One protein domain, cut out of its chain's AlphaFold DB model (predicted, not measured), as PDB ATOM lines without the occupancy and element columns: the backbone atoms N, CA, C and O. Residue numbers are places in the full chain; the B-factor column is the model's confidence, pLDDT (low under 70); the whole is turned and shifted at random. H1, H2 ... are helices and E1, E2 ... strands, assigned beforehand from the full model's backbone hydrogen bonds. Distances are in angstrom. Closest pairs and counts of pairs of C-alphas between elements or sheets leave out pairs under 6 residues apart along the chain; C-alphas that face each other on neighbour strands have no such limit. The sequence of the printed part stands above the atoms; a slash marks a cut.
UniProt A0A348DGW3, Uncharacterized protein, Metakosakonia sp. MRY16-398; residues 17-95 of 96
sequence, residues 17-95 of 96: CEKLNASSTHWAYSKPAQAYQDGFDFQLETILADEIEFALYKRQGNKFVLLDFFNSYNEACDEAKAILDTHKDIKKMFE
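Overview. This is residues 17 to 95 of the 96 residues of an uncharacterized protein of Metakosakonia sp. MRY16-398 (UniProt A0A348DGW3). A curled, strongly twisted sheet of four antiparallel strands, shaped like part of a barrel, has helix H2 lying across one face over E4 and E3. H3 turns off from the end of H2 and is away from the sheet, while the short H1 at the start of the printed part only grazes the sheet near E4; residues 33 to 41 loop round one end of the sheet from E1 to E2. The printed part has 79 residues, with three named helices and four named strands in the order H1 E1 E2 E3 E4 H2 H3, and the sheet runs E1 - E4 - E3 - E2. The class is mixed, helices and strands; the whole is compact, with a radius of gyration of the C-alphas of 12.4 A, and rounded, spanning 31 by 30 by 23 A.

Along the chain. Start in the sheet at C-alpha 52, at (1.238, -18.604, -5.868); from there E3, residues 52 to 60, runs 25.9 A. E4, residues 63 to 70, covers 20.5 A and bends by 51 degrees at residue 67. E2, residues 42 to 48, covers 20.0 A, and E1 is residues 30 to 32. Look for H2 at residues 78 to 86, 12.7 A long, and for H3 at residues 88 to 94, ending with C-alpha 94 at (-2.540, -26.098, -0.170). H1, residues 17 to 22, begins at C-alpha 17, at (1.721, -4.749, 9.884).

Arrangement. E2, E3 and E4 form a meander, each strand the antiparallel neighbour of the one before, with hairpins E2 and E3, and E3 and E4. Between E3 and E2 find N 45 and O 55, 2.9 A apart; between E4 and E3, N 56 and O 68, also 2.9 A. E1 is the antiparallel neighbour of E4, with N 64 and O 31 2.8 A apart, completing a Greek key, in which the first of four strands in a row pairs with the fourth. E1 and E2 are the edge strands and are apart. H2 is on the sheet at a height of 10.0 A, across the strands at 90 degrees to E3 on the local plane; the C-alphas of Asp 68 and Ala 80, 6.7 A apart, are the closest of E4 and H2. H2 and H3 only just touch, only at the corner, with 3 pairs of C-alphas within 8 A, the closest those of Leu 84 and Lys 91 at 5.4 A; they run opposite ways at a steep tilt of 55 degrees. H3 is not on the sheet. H1 only grazes it with residues 17 to 20, and H1 and E4 are near each other, with 8 pairs of C-alphas within 10 A. In H1 and H2 every O i to N i+4 pair is within hydrogen-bond range; in H3 1 of 3 is, beside 2 of 4 O i to N i+3 pairs.

Size, cuts and confidence. The two C-alphas farthest apart are those of Asp 50 and Gly 61, at 33.5 A. The printed part has no cut, and no link is long. Its mean pLDDT is 93.4, and no printed residue is under 70.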
ATOM      1  N   CYS A  17       1.125  -6.039  10.235       92.38
ATOM      2  CA  CYS A  17       1.721  -4.749   9.884       92.38
ATOM      3  C   CYS A  17       3.251  -4.823   9.842       92.38
ATOM      4  O   CYS A  17       3.872  -4.223   8.972       92.38
ATOM      5  N   GLU A  18       3.869  -5.574  10.760       94.56
ATOM      6  CA  GLU A  18       5.316  -5.818  10.703       94.56
ATOM      7  C   GLU A  18       5.684  -6.628   9.456       94.56
ATOM      8  O   GLU A  18       6.663  -6.301   8.791       94.56
ATOM      9  N   LYS A  19       4.872  -7.635   9.104       94.94
ATOM     10  CA  LYS A  19       5.078  -8.455   7.903       94.94
ATOM     11  C   LYS A  19       4.941  -7.630   6.619       94.94
ATOM     12  O   LYS A  19       5.804  -7.736   5.759       94.94
ATOM     13  N   LEU A  20       3.921  -6.770   6.530       93.69
ATOM     14  CA  LEU A  20       3.717  -5.827   5.421       93.69
ATOM     15  C   LEU A  20       4.892  -4.858   5.255       93.69
ATOM     16  O   LEU A  20       5.294  -4.580   4.137       93.69
ATOM     17  N   ASN A  21       5.454  -4.349   6.354       91.81
ATOM     18  CA  ASN A  21       6.600  -3.435   6.291       91.81
ATOM     19  C   ASN A  21       7.906  -4.144   5.904       91.81
ATOM     20  O   ASN A  21       8.827  -3.502   5.402       91.81
ATOM     21  N   ALA A  22       8.013  -5.441   6.197       93.19
ATOM     22  CA  ALA A  22       9.183  -6.248   5.873       93.19
ATOM     23  C   ALA A  22       9.121  -6.848   4.459       93.19
ATOM     24  O   ALA A  22      10.164  -7.186   3.901       93.19
ATOM     25  N   SER A  23       7.925  -6.999   3.884       86.44
ATOM     26  CA  SER A  23       7.726  -7.533   2.539       86.44
ATOM     27  C   SER A  23       7.526  -6.418   1.511       86.44
ATOM     28  O   SER A  23       7.057  -5.327   1.812       86.44
ATOM     29  N   SER A  24       7.862  -6.694   0.251       83.25
ATOM     30  CA  SER A  24       7.449  -5.859  -0.889       83.25
ATOM     31  C   SER A  24       6.149  -6.394  -1.495       83.25
ATOM     32  O   SER A  24       6.068  -6.619  -2.699       83.25
ATOM     33  N   THR A  25       5.155  -6.687  -0.650       85.88
ATOM     34  CA  THR A  25       3.885  -7.266  -1.109       85.88
ATOM     35  C   THR A  25       2.949  -6.210  -1.699       85.88
ATOM     36  O   THR A  25       3.009  -5.028  -1.363       85.88
ATOM     37  N   HIS A  26       2.056  -6.655  -2.578       90.31
ATOM     38  CA  HIS A  26       1.031  -5.834  -3.217       90.31
ATOM     39  C   HIS A  26      -0.304  -5.846  -2.449       90.31
ATOM     40  O   HIS A  26      -1.217  -5.092  -2.794       90.31
ATOM     41  N   TRP A  27      -0.448  -6.690  -1.419       95.44
ATOM     42  CA  TRP A  27      -1.687  -6.795  -0.651       95.44
ATOM     43  C   TRP A  27      -1.962  -5.538   0.170       95.44
ATOM     44  O   TRP A  27      -1.128  -5.051   0.934       95.44
ATOM     45  N   ALA A  28      -3.185  -5.025   0.058       95.25
ATOM     46  CA  ALA A  28      -3.635  -3.919   0.887       95.25
ATOM     47  C   ALA A  28      -3.903  -4.399   2.320       95.25
ATOM     48  O   ALA A  28      -4.541  -5.426   2.525       95.25
ATOM     49  N   TYR A  29      -3.528  -3.602   3.324       96.69
ATOM     50  CA  TYR A  29      -3.871  -3.899   4.723       96.69
ATOM     51  C   TYR A  29      -5.388  -4.028   4.949       96.69
ATOM     52  O   TYR A  29      -5.843  -4.810   5.780       96.69
ATOM     53  N   SER A  30      -6.197  -3.255   4.223       97.19
ATOM     54  CA  SER A  30      -7.654  -3.343   4.310       97.19
ATOM     55  C   SER A  30      -8.321  -2.924   3.009       97.19
ATOM     56  O   SER A  30      -7.760  -2.134   2.250       97.19
ATOM     57  N   LYS A  31      -9.544  -3.406   2.790       97.12
ATOM     58  CA  LYS A  31     -10.381  -3.059   1.638       97.12
ATOM     59  C   LYS A  31     -11.854  -2.915   2.048       97.12
ATOM     60  O   LYS A  31     -12.267  -3.526   3.038       97.12
ATOM     61  N   PRO A  32     -12.658  -2.103   1.341       97.44
ATOM     62  CA  PRO A  32     -14.094  -2.035   1.587       97.44
ATOM     63  C   PRO A  32     -14.760  -3.361   1.211       97.44
ATOM     64  O   PRO A  32     -14.431  -3.957   0.187       97.44
ATOM     65  N   ALA A  33     -15.708  -3.803   2.028       97.25
ATOM     66  CA  ALA A  33     -16.561  -4.921   1.674       97.25
ATOM     67  C   ALA A  33     -17.562  -4.511   0.588       97.25
ATOM     68  O   ALA A  33     -18.120  -3.412   0.620       97.25
ATOM     69  N   GLN A  34     -17.797  -5.409  -0.361       96.38
ATOM     70  CA  GLN A  34     -18.730  -5.218  -1.465       96.38
ATOM     71  C   GLN A  34     -20.088  -5.854  -1.146       96.38
ATOM     72  O   GLN A  34     -20.183  -6.768  -0.331       96.38
ATOM     73  N   ALA A  35     -21.155  -5.371  -1.788       95.44
ATOM     74  CA  ALA A  35     -22.525  -5.791  -1.475       95.44
ATOM     75  C   ALA A  35     -22.766  -7.300  -1.674       95.44
ATOM     76  O   ALA A  35     -23.475  -7.913  -0.887       95.44
ATOM     77  N   TYR A  36     -22.137  -7.925  -2.677       95.19
ATOM     78  CA  TYR A  36     -22.248  -9.377  -2.894       95.19
ATOM     79  C   TYR A  36     -21.492 -10.209  -1.846       95.19
ATOM     80  O   TYR A  36     -21.637 -11.426  -1.810       95.19
ATOM     81  N   GLN A  37     -20.672  -9.565  -1.014       96.25
ATOM     82  CA  GLN A  37     -19.928 -10.192   0.077       96.25
ATOM     83  C   GLN A  37     -20.682 -10.065   1.407       96.25
ATOM     84  O   GLN A  37     -20.086 -10.233   2.473       96.25
ATOM     85  N   ASP A  38     -21.962  -9.693   1.384       93.88
ATOM     86  CA  ASP A  38     -22.771  -9.642   2.595       93.88
ATOM     87  C   ASP A  38     -22.983 -11.047   3.178       93.88
ATOM     88  O   ASP A  38     -23.163 -12.016   2.443       93.88
ATOM     89  N   GLY A  39     -22.893 -11.162   4.503       94.00
ATOM     90  CA  GLY A  39     -22.948 -12.448   5.211       94.00
ATOM     91  C   GLY A  39     -21.663 -13.292   5.191       94.00
ATOM     92  O   GLY A  39     -21.660 -14.367   5.783       94.00
ATOM     93  N   PHE A  40     -20.573 -12.829   4.563       94.94
ATOM     94  CA  PHE A  40     -19.280 -13.526   4.579       94.94
ATOM     95  C   PHE A  40     -18.302 -12.925   5.600       94.94
ATOM     96  O   PHE A  40     -18.016 -11.723   5.578       94.94
ATOM     97  N   ASP A  41     -17.730 -13.791   6.440       95.88
ATOM     98  CA  ASP A  41     -16.781 -13.416   7.498       95.88
ATOM     99  C   ASP A  41     -15.322 -13.360   7.031       95.88
ATOM    100  O   ASP A  41     -14.490 -12.697   7.657       95.88
ATOM    101  N   PHE A  42     -14.999 -14.030   5.926       95.81
ATOM    102  CA  PHE A  42     -13.637 -14.133   5.411       95.81
ATOM    103  C   PHE A  42     -13.608 -14.013   3.894       95.81
ATOM    104  O   PHE A  42     -14.559 -14.381   3.206       95.81
ATOM    105  N   GLN A  43     -12.488 -13.516   3.384       96.25
ATOM    106  CA  GLN A  43     -12.201 -13.482   1.959       96.25
ATOM    107  C   GLN A  43     -10.791 -14.017   1.737       96.25
ATOM    108  O   GLN A  43      -9.830 -13.464   2.271       96.25
ATOM    109  N   LEU A  44     -10.677 -15.087   0.952       95.88
ATOM    110  CA  LEU A  44      -9.401 -15.582   0.456       95.88
ATOM    111  C   LEU A  44      -9.180 -15.019  -0.945       95.88
ATOM    112  O   LEU A  44     -10.037 -15.153  -1.817       95.88
ATOM    113  N   GLU A  45      -8.035 -14.387  -1.149       95.44
ATOM    114  CA  GLU A  45      -7.573 -13.940  -2.456       95.44
ATOM    115  C   GLU A  45      -6.300 -14.691  -2.833       95.44
ATOM    116  O   GLU A  45      -5.513 -15.079  -1.968       95.44
ATOM    117  N   THR A  46      -6.113 -14.895  -4.132       93.50
ATOM    118  CA  THR A  46      -4.950 -15.587  -4.685       93.50
ATOM    119  C   THR A  46      -4.435 -14.801  -5.870       93.50
ATOM    120  O   THR A  46      -5.216 -14.392  -6.732       93.50
ATOM    121  N   ILE A  47      -3.122 -14.620  -5.925       91.88
ATOM    122  CA  ILE A  47      -2.432 -14.129  -7.109       91.88
ATOM    123  C   ILE A  47      -1.476 -15.207  -7.605       91.88
ATOM    124  O   ILE A  47      -0.777 -15.855  -6.829       91.88
ATOM    125  N   LEU A  48      -1.500 -15.407  -8.921       86.88
ATOM    126  CA  LEU A  48      -0.595 -16.283  -9.650       86.88
ATOM    127  C   LEU A  48       0.347 -15.388 -10.463       86.88
ATOM    128  O   LEU A  48      -0.031 -14.897 -11.527       86.88
ATOM    129  N   ALA A  49       1.531 -15.135  -9.911       82.00
ATOM    130  CA  ALA A  49       2.617 -14.428 -10.585       82.00
ATOM    131  C   ALA A  49       3.777 -15.414 -10.815       82.00
ATOM    132  O   ALA A  49       3.559 -16.459 -11.425       82.00
ATOM    133  N   ASP A  50       4.976 -15.115 -10.309       84.69
ATOM    134  CA  ASP A  50       6.113 -16.047 -10.321       84.69
ATOM    135  C   ASP A  50       5.898 -17.228  -9.357       84.69
ATOM    136  O   ASP A  50       6.300 -18.355  -9.640       84.69
ATOM    137  N   GLU A  51       5.198 -16.979  -8.248       85.94
ATOM    138  CA  GLU A  51       4.742 -17.979  -7.282       85.94
ATOM    139  C   GLU A  51       3.270 -17.727  -6.925       85.94
ATOM    140  O   GLU A  51       2.748 -16.620  -7.107       85.94
ATOM    141  N   ILE A  52       2.583 -18.762  -6.427       89.56
ATOM    142  CA  ILE A  52       1.238 -18.604  -5.868       89.56
ATOM    143  C   ILE A  52       1.376 -17.925  -4.506       89.56
ATOM    144  O   ILE A  52       2.053 -18.440  -3.618       89.56
ATOM    145  N   GLU A  53       0.701 -16.793  -4.339       92.81
ATOM    146  CA  GLU A  53       0.575 -16.108  -3.055       92.81
ATOM    147  C   GLU A  53      -0.904 -15.979  -2.693       92.81
ATOM    148  O   GLU A  53      -1.757 -15.649  -3.527       92.81
ATOM    149  N   PHE A  54      -1.209 -16.239  -1.429       94.69
ATOM    150  CA  PHE A  54      -2.542 -16.138  -0.863       94.69
ATOM    151  C   PHE A  54      -2.606 -14.967   0.106       94.69
ATOM    152  O   PHE A  54      -1.657 -14.726   0.846       94.69
ATOM    153  N   ALA A  55      -3.753 -14.299   0.170       96.94
ATOM    154  CA  ALA A  55      -4.075 -13.346   1.222       96.94
ATOM    155  C   ALA A  55      -5.433 -13.675   1.833       96.94
ATOM    156  O   ALA A  55      -6.454 -13.713   1.144       96.94
ATOM    157  N   LEU A  56      -5.446 -13.893   3.146       97.62
ATOM    158  CA  LEU A  56      -6.663 -14.139   3.905       97.62
ATOM    159  C   LEU A  56      -7.067 -12.859   4.627       97.62
ATOM    160  O   LEU A  56      -6.302 -12.302   5.413       97.62
ATOM    161  N   TYR A  57      -8.291 -12.409   4.388       98.19
ATOM    162  CA  TYR A  57      -8.878 -11.254   5.047       98.19
ATOM    163  C   TYR A  57     -10.014 -11.674   5.969       98.19
ATOM    164  O   TYR A  57     -10.796 -12.569   5.646       98.19
ATOM    165  N   LYS A  58     -10.151 -10.960   7.086       97.25
ATOM    166  CA  LYS A  58     -11.241 -11.109   8.049       97.25
ATOM    167  C   LYS A  58     -12.161  -9.896   8.002       97.25
ATOM    168  O   LYS A  58     -11.698  -8.752   7.959       97.25
ATOM    169  N   ARG A  59     -13.467 -10.137   8.025       97.56
ATOM    170  CA  ARG A  59     -14.493  -9.097   8.045       97.56
ATOM    171  C   ARG A  59     -14.432  -8.319   9.358       97.56
ATOM    172  O   ARG A  59     -14.399  -8.891  10.446       97.56
ATOM    173  N   GLN A  60     -14.443  -6.995   9.253       96.25
ATOM    174  CA  GLN A  60     -14.588  -6.061  10.365       96.25
ATOM    175  C   GLN A  60     -15.549  -4.946   9.939       96.25
ATOM    176  O   GLN A  60     -15.172  -3.998   9.247       96.25
ATOM    177  N   GLY A  61     -16.825  -5.087  10.307       94.81
ATOM    178  CA  GLY A  61     -17.882  -4.167   9.882       94.81
ATOM    179  C   GLY A  61     -18.056  -4.161   8.361       94.81
ATOM    180  O   GLY A  61     -18.356  -5.188   7.754       94.81
ATOM    181  N   ASN A  62     -17.857  -3.005   7.729       95.69
ATOM    182  CA  ASN A  62     -17.968  -2.823   6.278       95.69
ATOM    183  C   ASN A  62     -16.627  -2.951   5.534       95.69
ATOM    184  O   ASN A  62     -16.489  -2.446   4.418       95.69
ATOM    185  N   LYS A  63     -15.624  -3.583   6.148       97.50
ATOM    186  CA  LYS A  63     -14.294  -3.775   5.565       97.50
ATOM    187  C   LYS A  63     -13.804  -5.200   5.758       97.50
ATOM    188  O   LYS A  63     -14.224  -5.898   6.676       97.50
ATOM    189  N   PHE A  64     -12.859  -5.577   4.918       98.25
ATOM    190  CA  PHE A  64     -12.007  -6.742   5.080       98.25
ATOM    191  C   PHE A  64     -10.612  -6.260   5.475       98.25
ATOM    192  O   PHE A  64     -10.039  -5.403   4.801       98.25
ATOM    193  N   VAL A  65     -10.091  -6.771   6.588       97.94
ATOM    194  CA  VAL A  65      -8.756  -6.451   7.113       97.94
ATOM    195  C   VAL A  65      -7.863  -7.667   6.921       97.94
ATOM    196  O   VAL A  65      -8.285  -8.788   7.210       97.94
ATOM    197  N   LEU A  66      -6.660  -7.446   6.397       98.25
ATOM    198  CA  LEU A  66      -5.699  -8.498   6.099       98.25
ATOM    199  C   LEU A  66      -5.310  -9.207   7.395       98.25
ATOM    200  O   LEU A  66      -4.827  -8.576   8.334       98.25
ATOM    201  N   LEU A  67      -5.554 -10.512   7.440       97.38
ATOM    202  CA  LEU A  67      -5.158 -11.361   8.553       97.38
ATOM    203  C   LEU A  67      -3.729 -11.854   8.348       97.38
ATOM    204  O   LEU A  67      -2.912 -11.734   9.253       97.38
ATOM    205  N   ASP A  68      -3.436 -12.387   7.163       97.75
ATOM    206  CA  ASP A  68      -2.100 -12.815   6.759       97.75
ATOM    207  C   ASP A  68      -2.021 -12.971   5.232       97.75
ATOM    208  O   ASP A  68      -3.047 -13.095   4.560       97.75
ATOM    209  N   PHE A  69      -0.801 -12.998   4.704       96.38
ATOM    210  CA  PHE A  69      -0.488 -13.374   3.329       96.38
ATOM    211  C   PHE A  69       0.673 -14.372   3.310       96.38
ATOM    212  O   PHE A  69       1.611 -14.239   4.091       96.38
ATOM    213  N   PHE A  70       0.605 -15.411   2.490       94.62
ATOM    214  CA  PHE A  70       1.517 -16.555   2.573       94.62
ATOM    215  C   PHE A  70       1.537 -17.339   1.263       94.62
ATOM    216  O   PHE A  70       0.557 -17.330   0.521       94.62
ATOM    217  N   ASN A  71       2.628 -18.058   1.001       92.56
ATOM    218  CA  ASN A  71       2.751 -18.915  -0.180       92.56
ATOM    219  C   ASN A  71       2.310 -20.357   0.111       92.56
ATOM    220  O   ASN A  71       1.861 -21.076  -0.780       92.56
ATOM    221  N   SER A  72       2.380 -20.776   1.378       92.75
ATOM    222  CA  SER A  72       2.009 -22.120   1.820       92.75
ATOM    223  C   SER A  72       1.232 -22.115   3.139       92.75
ATOM    224  O   SER A  72       1.356 -21.199   3.955       92.75
ATOM    225  N   TYR A  73       0.464 -23.180   3.400       93.94
ATOM    226  CA  TYR A  73      -0.247 -23.356   4.675       93.94
ATOM    227  C   TYR A  73       0.694 -23.253   5.886       93.94
ATOM    228  O   TYR A  73       0.317 -22.714   6.922       93.94
ATOM    229  N   ASN A  74       1.934 -23.741   5.769       93.81
ATOM    230  CA  ASN A  74       2.890 -23.749   6.878       93.81
ATOM    231  C   ASN A  74       3.351 -22.342   7.279       93.81
ATOM    232  O   ASN A  74       3.602 -22.112   8.465       93.81
ATOM    233  N   GLU A  75       3.413 -21.414   6.327       93.88
ATOM    234  CA  GLU A  75       3.793 -20.012   6.549       93.88
ATOM    235  C   GLU A  75       2.674 -19.163   7.151       93.88
ATOM    236  O   GLU A  75       2.954 -18.112   7.732       93.88
ATOM    237  N   ALA A  76       1.422 -19.608   7.025       95.19
ATOM    238  CA  ALA A  76       0.277 -18.900   7.570       95.19
ATOM    239  C   ALA A  76       0.348 -18.811   9.106       95.19
ATOM    240  O   ALA A  76       0.779 -19.745   9.798       95.19
ATOM    241  N   CYS A  77      -0.114 -17.692   9.657       95.88
ATOM    242  CA  CYS A  77      -0.251 -17.510  11.094       95.88
ATOM    243  C   CYS A  77      -1.297 -18.470  11.687       95.88
ATOM    244  O   CYS A  77      -2.178 -18.976  10.989       95.88
ATOM    245  N   ASP A  78      -1.227 -18.709  12.998       95.94
ATOM    246  CA  ASP A  78      -2.098 -19.683  13.669       95.94
ATOM    247  C   ASP A  78      -3.594 -19.362  13.517       95.94
ATOM    248  O   ASP A  78      -4.410 -20.270  13.372       95.94
ATOM    249  N   GLU A  79      -3.966 -18.076  13.497       95.31
ATOM    250  CA  GLU A  79      -5.360 -17.671  13.271       95.31
ATOM    251  C   GLU A  79      -5.814 -17.998  11.840       95.31
ATOM    252  O   GLU A  79      -6.919 -18.504  11.647       95.31
ATOM    253  N   ALA A  80      -4.956 -17.771  10.841       95.88
ATOM    254  CA  ALA A  80      -5.252 -18.115   9.455       95.88
ATOM    255  C   ALA A  80      -5.383 -19.634   9.276       95.88
ATOM    256  O   ALA A  80      -6.349 -20.097   8.670       95.88
ATOM    257  N   LYS A  81      -4.476 -20.416   9.874       96.00
ATOM    258  CA  LYS A  81      -4.547 -21.885   9.891       96.00
ATOM    259  C   LYS A  81      -5.853 -22.387  10.498       96.00
ATOM    260  O   LYS A  81      -6.514 -23.219   9.888       96.00
ATOM    261  N   ALA A  82      -6.270 -21.825  11.634       95.38
ATOM    262  CA  ALA A  82      -7.521 -22.203  12.285       95.38
ATOM    263  C   ALA A  82      -8.749 -21.977  11.385       95.38
ATOM    264  O   ALA A  82      -9.650 -22.811  11.359       95.38
ATOM    265  N   ILE A  83      -8.777 -20.886  10.612       94.56
ATOM    266  CA  ILE A  83      -9.851 -20.620   9.642       94.56
ATOM    267  C   ILE A  83      -9.795 -21.640   8.500       94.56
ATOM    268  O   ILE A  83     -10.802 -22.278   8.198       94.56
ATOM    269  N   LEU A  84      -8.622 -21.856   7.901       94.69
ATOM    270  CA  LEU A  84      -8.457 -22.830   6.816       94.69
ATOM    271  C   LEU A  84      -8.843 -24.252   7.259       94.69
ATOM    272  O   LEU A  84      -9.497 -24.974   6.513       94.69
ATOM    273  N   ASP A  85      -8.529 -24.635   8.496       94.69
ATOM    274  CA  ASP A  85      -8.895 -25.934   9.071       94.69
ATOM    275  C   ASP A  85     -10.412 -26.145   9.190       94.69
ATOM    276  O   ASP A  85     -10.885 -27.284   9.090       94.69
ATOM    277  N   THR A  86     -11.190 -25.069   9.351       94.38
ATOM    278  CA  THR A  86     -12.663 -25.138   9.321       94.38
ATOM    279  C   THR A  86     -13.237 -25.260   7.907       94.38
ATOM    280  O   THR A  86     -14.346 -25.770   7.745       94.38
ATOM    281  N   HIS A  87     -12.467 -24.892   6.880       90.81
ATOM    282  CA  HIS A  87     -12.856 -24.923   5.468       90.81
ATOM    283  C   HIS A  87     -12.018 -25.952   4.697       90.81
ATOM    284  O   HIS A  87     -11.094 -25.624   3.953       90.81
ATOM    285  N   LYS A  88     -12.325 -27.241   4.901       87.69
ATOM    286  CA  LYS A  88     -11.536 -28.368   4.361       87.69
ATOM    287  C   LYS A  88     -11.381 -28.356   2.838       87.69
ATOM    288  O   LYS A  88     -10.393 -28.865   2.326       87.69
ATOM    289  N   ASP A  89     -12.373 -27.852   2.119       88.56
ATOM    290  CA  ASP A  89     -12.353 -27.663   0.668       88.56
ATOM    291  C   ASP A  89     -11.291 -26.648   0.238       88.56
ATOM    292  O   ASP A  89     -10.508 -26.932  -0.664       88.56
ATOM    293  N   ILE A  90     -11.200 -25.525   0.949       87.62
ATOM    294  CA  ILE A  90     -10.168 -24.509   0.740       87.62
ATOM    295  C   ILE A  90      -8.798 -25.046   1.165       87.62
ATOM    296  O   ILE A  90      -7.818 -24.882   0.445       87.62
ATOM    297  N   LYS A  91      -8.712 -25.751   2.301       88.12
ATOM    298  CA  LYS A  91      -7.448 -26.316   2.798       88.12
ATOM    299  C   LYS A  91      -6.771 -27.254   1.792       88.12
ATOM    300  O   LYS A  91      -5.549 -27.228   1.664       88.12
ATOM    301  N   LYS A  92      -7.550 -28.029   1.033       87.94
ATOM    302  CA  LYS A  92      -7.028 -28.922  -0.018       87.94
ATOM    303  C   LYS A  92      -6.270 -28.191  -1.128       87.94
ATOM    304  O   LYS A  92      -5.448 -28.811  -1.792       87.94
ATOM    305  N   MET A  93      -6.505 -26.891  -1.323       83.81
ATOM    306  CA  MET A  93      -5.758 -26.079  -2.293       83.81
ATOM    307  C   MET A  93      -4.277 -25.916  -1.920       83.81
ATOM    308  O   MET A  93      -3.487 -25.488  -2.750       83.81
ATOM    309  N   PHE A  94      -3.901 -26.244  -0.684       83.62
ATOM    310  CA  PHE A  94      -2.540 -26.098  -0.170       83.62
ATOM    311  C   PHE A  94      -1.795 -27.437  -0.043       83.62
ATOM    312  O   PHE A  94      -0.670 -27.458   0.447       83.62
ATOM    313  N   GLU A  95      -2.411 -28.555  -0.438       79.75
ATOM    314  CA  GLU A  95      -1.880 -29.919  -0.265       79.75
ATOM    315  C   GLU A  95      -1.110 -30.420  -1.509       79.75
ATOM    316  O   GLU A  95      -1.230 -31.585  -1.887       79.75
TER     317      GLU A  95